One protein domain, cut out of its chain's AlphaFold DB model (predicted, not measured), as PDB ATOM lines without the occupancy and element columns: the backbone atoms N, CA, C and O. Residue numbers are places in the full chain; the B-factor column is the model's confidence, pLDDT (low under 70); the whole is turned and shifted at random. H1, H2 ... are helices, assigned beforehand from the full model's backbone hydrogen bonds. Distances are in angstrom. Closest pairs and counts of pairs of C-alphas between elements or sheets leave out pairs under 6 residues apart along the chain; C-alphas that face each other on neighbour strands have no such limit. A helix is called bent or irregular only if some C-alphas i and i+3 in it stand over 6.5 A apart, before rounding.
ATOM      1  N   GLU A   6     -46.289 -14.191  37.969       91.31
ATOM      2  CA  GLU A   6     -45.599 -14.143  36.685       91.31
ATOM      3  C   GLU A   6     -45.651 -12.745  36.055       91.31
ATOM      4  O   GLU A   6     -44.640 -12.286  35.517       91.31
ATOM      5  N   ASP A   7     -46.788 -12.049  36.161       92.56
ATOM      6  CA  ASP A   7     -46.922 -10.663  35.693       92.56
ATOM      7  C   ASP A   7     -46.000  -9.725  36.490       92.56
ATOM      8  O   ASP A   7     -45.278  -8.920  35.904       92.56
ATOM      9  N   TYR A   8     -45.920  -9.907  37.815       92.44
ATOM     10  CA  TYR A   8     -45.003  -9.151  38.677       92.44
ATOM     11  C   TYR A   8     -43.528  -9.346  38.307       92.44
ATOM     12  O   TYR A   8     -42.773  -8.373  38.220       92.44
ATOM     13  N   TYR A   9     -43.099 -10.592  38.078       93.81
ATOM     14  CA  TYR A   9     -41.715 -10.866  37.681       93.81
ATOM     15  C   TYR A   9     -41.374 -10.188  36.353       93.81
ATOM     16  O   TYR A   9     -40.349  -9.511  36.263       93.81
ATOM     17  N   ARG A  10     -42.272 -10.289  35.369       91.81
ATOM     18  CA  ARG A  10     -42.086  -9.704  34.040       91.81
ATOM     19  C   ARG A  10     -42.014  -8.178  34.067       91.81
ATOM     20  O   ARG A  10     -41.231  -7.591  33.326       91.81
ATOM     21  N   GLU A  11     -42.838  -7.529  34.883       92.62
ATOM     22  CA  GLU A  11     -42.930  -6.064  34.913       92.62
ATOM     23  C   GLU A  11     -41.859  -5.405  35.786       92.62
ATOM     24  O   GLU A  11     -41.410  -4.300  35.477       92.62
ATOM     25  N   HIS A  12     -41.432  -6.060  36.869       90.94
ATOM     26  CA  HIS A  12     -40.568  -5.427  37.868       90.94
ATOM     27  C   HIS A  12     -39.211  -6.098  38.039       90.94
ATOM     28  O   HIS A  12     -38.209  -5.407  38.225       90.94
ATOM     29  N   VAL A  13     -39.154  -7.427  37.993       93.69
ATOM     30  CA  VAL A  13     -37.933  -8.163  38.335       93.69
ATOM     31  C   VAL A  13     -37.036  -8.329  37.115       93.69
ATOM     32  O   VAL A  13     -35.846  -8.030  37.208       93.69
ATOM     33  N   ASP A  14     -37.589  -8.730  35.972       93.12
ATOM     34  CA  ASP A  14     -36.812  -8.936  34.748       93.12
ATOM     35  C   ASP A  14     -36.128  -7.634  34.281       93.12
ATOM     36  O   ASP A  14     -34.902  -7.646  34.122       93.12
ATOM     37  N   PRO A  15     -36.822  -6.477  34.186       93.94
ATOM     38  CA  PRO A  15     -36.180  -5.225  33.777       93.94
ATOM     39  C   PRO A  15     -35.132  -4.753  34.788       93.94
ATOM     40  O   PRO A  15     -34.096  -4.195  34.419       93.94
ATOM     41  N   TYR A  16     -35.369  -5.001  36.082       93.62
ATOM     42  CA  TYR A  16     -34.389  -4.701  37.117       93.62
ATOM     43  C   TYR A  16     -33.126  -5.547  36.938       93.62
ATOM     44  O   TYR A  16     -32.028  -4.994  36.943       93.62
ATOM     45  N   ILE A  17     -33.252  -6.857  36.707       92.12
ATOM     46  CA  ILE A  17     -32.107  -7.741  36.452       92.12
ATOM     47  C   ILE A  17     -31.362  -7.318  35.182       92.12
ATOM     48  O   ILE A  17     -30.131  -7.290  35.186       92.12
ATOM     49  N   GLU A  18     -32.070  -6.952  34.114       92.88
ATOM     50  CA  GLU A  18     -31.460  -6.467  32.870       92.88
ATOM     51  C   GLU A  18     -30.684  -5.159  33.062       92.88
ATOM     52  O   GLU A  18     -29.631  -4.975  32.445       92.88
ATOM     53  N   SER A  19     -31.143  -4.290  33.969       94.12
ATOM     54  CA  SER A  19     -30.437  -3.054  34.328       94.12
ATOM     55  C   SER A  19     -29.131  -3.291  35.104       94.12
ATOM     56  O   SER A  19     -28.272  -2.407  35.156       94.12
ATOM     57  N   LEU A  20     -28.941  -4.479  35.697       94.81
ATOM     58  CA  LEU A  20     -27.743  -4.798  36.471       94.81
ATOM     59  C   LEU A  20     -26.534  -5.082  35.572       94.81
ATOM     60  O   LEU A  20     -26.593  -5.811  34.571       94.81
ATOM     61  N   SER A  21     -25.371  -4.596  36.013       95.12
ATOM     62  CA  SER A  21     -24.107  -4.900  35.350       95.12
ATOM     63  C   SER A  21     -23.829  -6.413  35.350       95.12
ATOM     64  O   SER A  21     -24.225  -7.131  36.281       95.12
ATOM     65  N   PRO A  22     -23.123  -6.935  34.329       89.75
ATOM     66  CA  PRO A  22     -22.757  -8.349  34.277       89.75
ATOM     67  C   PRO A  22     -22.000  -8.820  35.525       89.75
ATOM     68  O   PRO A  22     -22.195  -9.943  35.978       89.75
ATOM     69  N   GLU A  23     -21.171  -7.957  36.114       91.12
ATOM     70  CA  GLU A  23     -20.416  -8.264  37.332       91.12
ATOM     71  C   GLU A  23     -21.328  -8.583  38.518       91.12
ATOM     72  O   GLU A  23     -21.092  -9.558  39.232       91.12
ATOM     73  N   VAL A  24     -22.392  -7.795  38.704       92.81
ATOM     74  CA  VAL A  24     -23.369  -8.011  39.778       92.81
ATOM     75  C   VAL A  24     -24.173  -9.278  39.507       92.81
ATOM     76  O   VAL A  24     -24.322 -10.102  40.407       92.81
ATOM     77  N   ARG A  25     -24.618  -9.484  38.261       91.06
ATOM     78  CA  ARG A  25     -25.386 -10.678  37.867       91.06
ATOM     79  C   ARG A  25     -24.607 -11.980  38.028       91.06
ATOM     80  O   ARG A  25     -25.183 -13.005  38.369       91.06
ATOM     81  N   LEU A  26     -23.299 -11.952  37.782       91.94
ATOM     82  CA  LEU A  26     -22.443 -13.135  37.857       91.94
ATOM     83  C   LEU A  26     -21.777 -13.312  39.231       91.94
ATOM     84  O   LEU A  26     -21.035 -14.284  39.431       91.94
ATOM     85  N   LYS A  27     -22.000 -12.395  40.179       92.69
ATOM     86  CA  LYS A  27     -21.398 -12.440  41.515       92.69
ATOM     87  C   LYS A  27     -21.801 -13.725  42.245       92.69
ATOM     88  O   LYS A  27     -22.951 -14.137  42.220       92.69
ATOM     89  N   GLY A  28     -20.830 -14.387  42.873       90.62
ATOM     90  CA  GLY A  28     -21.048 -15.654  43.585       90.62
ATOM     91  C   GLY A  28     -21.137 -16.905  42.699       90.62
ATOM     92  O   GLY A  28     -21.006 -18.005  43.224       90.62
ATOM     93  N   LEU A  29     -21.275 -16.773  41.373       92.62
ATOM     94  CA  LEU A  29     -21.216 -17.933  40.476       92.62
ATOM     95  C   LEU A  29     -19.779 -18.460  40.329       92.62
ATOM     96  O   LEU A  29     -18.854 -17.660  40.150       92.62
ATOM     97  N   PRO A  30     -19.565 -19.786  40.335       92.94
ATOM     98  CA  PRO A  30     -18.257 -20.354  40.043       92.94
ATOM     99  C   PRO A  30     -17.874 -20.108  38.569       92.94
ATOM    100  O   PRO A  30     -18.758 -20.031  37.705       92.94
ATOM    101  N   PRO A  31     -16.570 -20.011  38.243       87.19
ATOM    102  CA  PRO A  31     -16.104 -19.745  36.877       87.19
ATOM    103  C   PRO A  31     -16.658 -20.720  35.829       87.19
ATOM    104  O   PRO A  31     -17.004 -20.306  34.727       87.19
ATOM    105  N   GLU A  32     -16.807 -21.995  36.186       88.75
ATOM    106  CA  GLU A  32     -17.346 -23.043  35.311       88.75
ATOM    107  C   GLU A  32     -18.765 -22.733  34.826       88.75
ATOM    108  O   GLU A  32     -19.075 -22.907  33.649       88.75
ATOM    109  N   VAL A  33     -19.618 -22.214  35.717       90.94
ATOM    110  CA  VAL A  33     -20.995 -21.830  35.384       90.94
ATOM    111  C   VAL A  33     -21.003 -20.576  34.517       90.94
ATOM    112  O   VAL A  33     -21.753 -20.517  33.548       90.94
ATOM    113  N   ARG A  34     -20.129 -19.603  34.805       89.69
ATOM    114  CA  ARG A  34     -20.014 -18.372  34.004       89.69
ATOM    115  C   ARG A  34     -19.549 -18.639  32.570       89.69
ATOM    116  O   ARG A  34     -19.963 -17.939  31.655       89.69
ATOM    117  N   LEU A  35     -18.679 -19.631  32.380       90.12
ATOM    118  CA  LEU A  35     -18.128 -19.997  31.072       90.12
ATOM    119  C   LEU A  35     -18.958 -21.064  30.337       90.12
ATOM    120  O   LEU A  35     -18.636 -21.421  29.195       90.12
ATOM    121  N   LYS A  36     -20.011 -21.592  30.971       90.75
ATOM    122  CA  LYS A  36     -20.890 -22.611  30.390       90.75
ATOM    123  C   LYS A  36     -21.555 -22.071  29.121       90.75
ATOM    124  O   LYS A  36     -22.003 -20.934  29.076       90.75
ATOM    125  N   GLY A  37     -21.583 -22.886  28.067       88.31
ATOM    126  CA  GLY A  37     -22.128 -22.494  26.760       88.31
ATOM    127  C   GLY A  37     -21.183 -21.676  25.871       88.31
ATOM    128  O   GLY A  37     -21.423 -21.601  24.671       88.31
ATOM    129  N   LEU A  38     -20.075 -21.131  26.397       90.56
ATOM    130  CA  LEU A  38     -19.058 -20.490  25.553       90.56
ATOM    131  C   LEU A  38     -18.187 -21.535  24.834       90.56
ATOM    132  O   LEU A  38     -17.773 -22.505  25.476       90.56
ATOM    133  N   PRO A  39     -17.845 -21.342  23.549       91.38
ATOM    134  CA  PRO A  39     -16.906 -22.215  22.855       91.38
ATOM    135  C   PRO A  39     -15.480 -22.050  23.420       91.38
ATOM    136  O   PRO A  39     -15.132 -20.965  23.904       91.38
ATOM    137  N   PRO A  40     -14.625 -23.091  23.353       86.25
ATOM    138  CA  PRO A  40     -13.268 -23.053  23.907       86.25
ATOM    139  C   PRO A  40     -12.424 -21.869  23.415       86.25
ATOM    140  O   PRO A  40     -11.730 -21.238  24.209       86.25
ATOM    141  N   GLU A  41     -12.534 -21.511  22.135       88.06
ATOM    142  CA  GLU A  41     -11.796 -20.389  21.537       88.06
ATOM    143  C   GLU A  41     -12.094 -19.051  22.221       88.06
ATOM    144  O   GLU A  41     -11.184 -18.266  22.489       88.06
ATOM    145  N   VAL A  42     -13.364 -18.809  22.560       89.69
ATOM    146  CA  VAL A  42     -13.796 -17.588  23.253       89.69
ATOM    147  C   VAL A  42     -13.295 -17.588  24.693       89.69
ATOM    148  O   VAL A  42     -12.842 -16.552  25.172       89.69
ATOM    149  N   ARG A  43     -13.301 -18.746  25.367       88.69
ATOM    150  CA  ARG A  43     -12.790 -18.870  26.744       88.69
ATOM    151  C   ARG A  43     -11.289 -18.596  26.842       88.69
ATOM    152  O   ARG A  43     -10.837 -18.058  27.844       88.69
ATOM    153  N   LEU A  44     -10.523 -18.974  25.819       89.50
ATOM    154  CA  LEU A  44      -9.067 -18.800  25.790       89.50
ATOM    155  C   LEU A  44      -8.629 -17.458  25.181       89.50
ATOM    156  O   LEU A  44      -7.433 -17.138  25.176       89.50
ATOM    157  N   LYS A  45      -9.560 -16.665  24.641       89.94
ATOM    158  CA  LYS A  45      -9.262 -15.383  23.994       89.94
ATOM    159  C   LYS A  45      -8.571 -14.432  24.977       89.94
ATOM    160  O   LYS A  45      -9.011 -14.261  26.106       89.94
ATOM    161  N   GLY A  46      -7.465 -13.824  24.545       88.19
ATOM    162  CA  GLY A  46      -6.659 -12.922  25.379       88.19
ATOM    163  C   GLY A  46      -5.651 -13.609  26.311       88.19
ATOM    164  O   GLY A  46      -4.793 -12.923  26.856       88.19
ATOM    165  N   LEU A  47      -5.684 -14.940  26.458       91.00
ATOM    166  CA  LEU A  47      -4.637 -15.678  27.176       91.00
ATOM    167  C   LEU A  47      -3.415 -15.906  26.279       91.00
ATOM    168  O   LEU A  47      -3.573 -16.347  25.137       91.00
ATOM    169  N   SER A  48      -2.210 -15.676  26.813       92.25
ATOM    170  CA  SER A  48      -0.958 -16.028  26.134       92.25
ATOM    171  C   SER A  48      -0.794 -17.552  26.014       92.25
ATOM    172  O   SER A  48      -1.349 -18.294  26.835       92.25
ATOM    173  N   PRO A  49      -0.029 -18.048  25.024       87.94
ATOM    174  CA  PRO A  49       0.218 -19.481  24.860       87.94
ATOM    175  C   PRO A  49       0.748 -20.159  26.132       87.94
ATOM    176  O   PRO A  49       0.263 -21.229  26.492       87.94
ATOM    177  N   ASP A  50       1.655 -19.511  26.871       89.88
ATOM    178  CA  ASP A  50       2.214 -20.047  28.120       89.88
ATOM    179  C   ASP A  50       1.152 -20.302  29.189       89.88
ATOM    180  O   ASP A  50       1.184 -21.319  29.880       89.88
ATOM    181  N   VAL A  51       0.182 -19.389  29.318       90.62
ATOM    182  CA  VAL A  51      -0.918 -19.524  30.280       90.62
ATOM    183  C   VAL A  51      -1.870 -20.634  29.849       90.62
ATOM    184  O   VAL A  51      -2.332 -21.394  30.696       90.62
ATOM    185  N   ARG A  52      -2.130 -20.772  28.543       89.94
ATOM    186  CA  ARG A  52      -3.000 -21.831  28.003       89.94
ATOM    187  C   ARG A  52      -2.419 -23.228  28.204       89.94
ATOM    188  O   ARG A  52      -3.172 -24.161  28.451       89.94
ATOM    189  N   LEU A  53      -1.097 -23.370  28.097       90.56
ATOM    190  CA  LEU A  53      -0.399 -24.650  28.258       90.56
ATOM    191  C   LEU A  53       0.017 -24.930  29.712       90.56
ATOM    192  O   LEU A  53       0.608 -25.974  30.008       90.56
ATOM    193  N   LYS A  54      -0.251 -24.004  30.638       91.06
ATOM    194  CA  LYS A  54       0.105 -24.153  32.050       91.06
ATOM    195  C   LYS A  54      -0.646 -25.342  32.655       91.06
ATOM    196  O   LYS A  54      -1.862 -25.425  32.564       91.06
ATOM    197  N   GLY A  55       0.094 -26.249  33.292       89.25
ATOM    198  CA  GLY A  55      -0.455 -27.480  33.869       89.25
ATOM    199  C   GLY A  55      -0.468 -28.683  32.921       89.25
ATOM    200  O   GLY A  55      -0.623 -29.794  33.408       89.25
ATOM    201  N   LEU A  56      -0.231 -28.490  31.615       93.12
ATOM    202  CA  LEU A  56      -0.002 -29.599  30.684       93.12
ATOM    203  C   LEU A  56       1.444 -30.088  30.778       93.12
ATOM    204  O   LEU A  56       2.381 -29.274  30.747       93.12
ATOM    205  N   SER A  57       1.611 -31.408  30.828       93.44
ATOM    206  CA  SER A  57       2.901 -32.084  30.688       93.44
ATOM    207  C   SER A  57       3.502 -31.864  29.287       93.44
ATOM    208  O   SER A  57       2.775 -31.542  28.344       93.44
ATOM    209  N   PRO A  58       4.826 -32.026  29.106       89.25
ATOM    210  CA  PRO A  58       5.452 -31.900  27.790       89.25
ATOM    211  C   PRO A  58       4.822 -32.812  26.728       89.25
ATOM    212  O   PRO A  58       4.594 -32.364  25.610       89.25
TER     213      PRO A  58
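This is residues 6 to 58 of the 82 residues of an uncharacterized protein of Beggiatoa sp. PS (UniProt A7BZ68). The model is a long, thin, winding chain with no packed core: the helix H1 makes one end, and four short helical turns, H2, H3, H4 and H5, follow one after another along the length like beads on a string. The bends between these turns carry the chain from side to side as it goes, and residues 53 to 58 stick out as a tail at the far end. The printed part has 53 residues with five named helices, in the order H1, H2, H3, H4, H5, and no named strand; its class is all helix. It is extended, with a radius of gyration of the C-alphas of 17.2 A, and the C-alphas span 57 by 19 by 17 A.

Find C-alpha 6 at (-45.599, -14.143, 36.685), where H1 begins; H1 holds residues 6 to 19, is 18.9 A long from first to last C-alpha, and ends at C-alpha 19, (-30.437, -3.054, 34.328). H1 is irregular, but only just: C-alphas 11 and 14 are 6.8 A apart. Read on to H2, residues 22 to 25, and then to H3, residues 31 to 34. H4 holds residues 40 to 44 and is 6.3 A long. H5 holds residues 49 to 52 and ends at C-alpha 52, (-3.000, -21.831, 28.003).

Start again at H1 and look toward H2: the two are close but not clearly touching, their closest C-alphas being those of Ile 17 and Arg 25, 7.5 A apart. H2 and H3 are apart, and H3 and H4 are apart. H4 and H5 are close but not clearly touching, with the C-alphas of Leu 44 and Arg 52 the closest, 7.1 A apart. H1 is also apart from H3, H4 and H5. In H4 every O i to N i+4 pair is within hydrogen-bond range, in H1 7 of 10 are, and H2, H3 and H5 are too short for such a pair.

Look from Asp 7 to Pro 58 for the two C-alphas farthest apart, 57.1 A; the outline is a rod. H3 has its centre nearest to the mean of the C-alphas, 5.8 A from it, and H1 the farthest, 21.1 A. The four links between the helices are tight. Residues 6 to 16, which belong to H1, stand free, and so do residues 53 to 58. The printed part has no cut, its mean pLDDT is 91.1, and no printed residue is under 70.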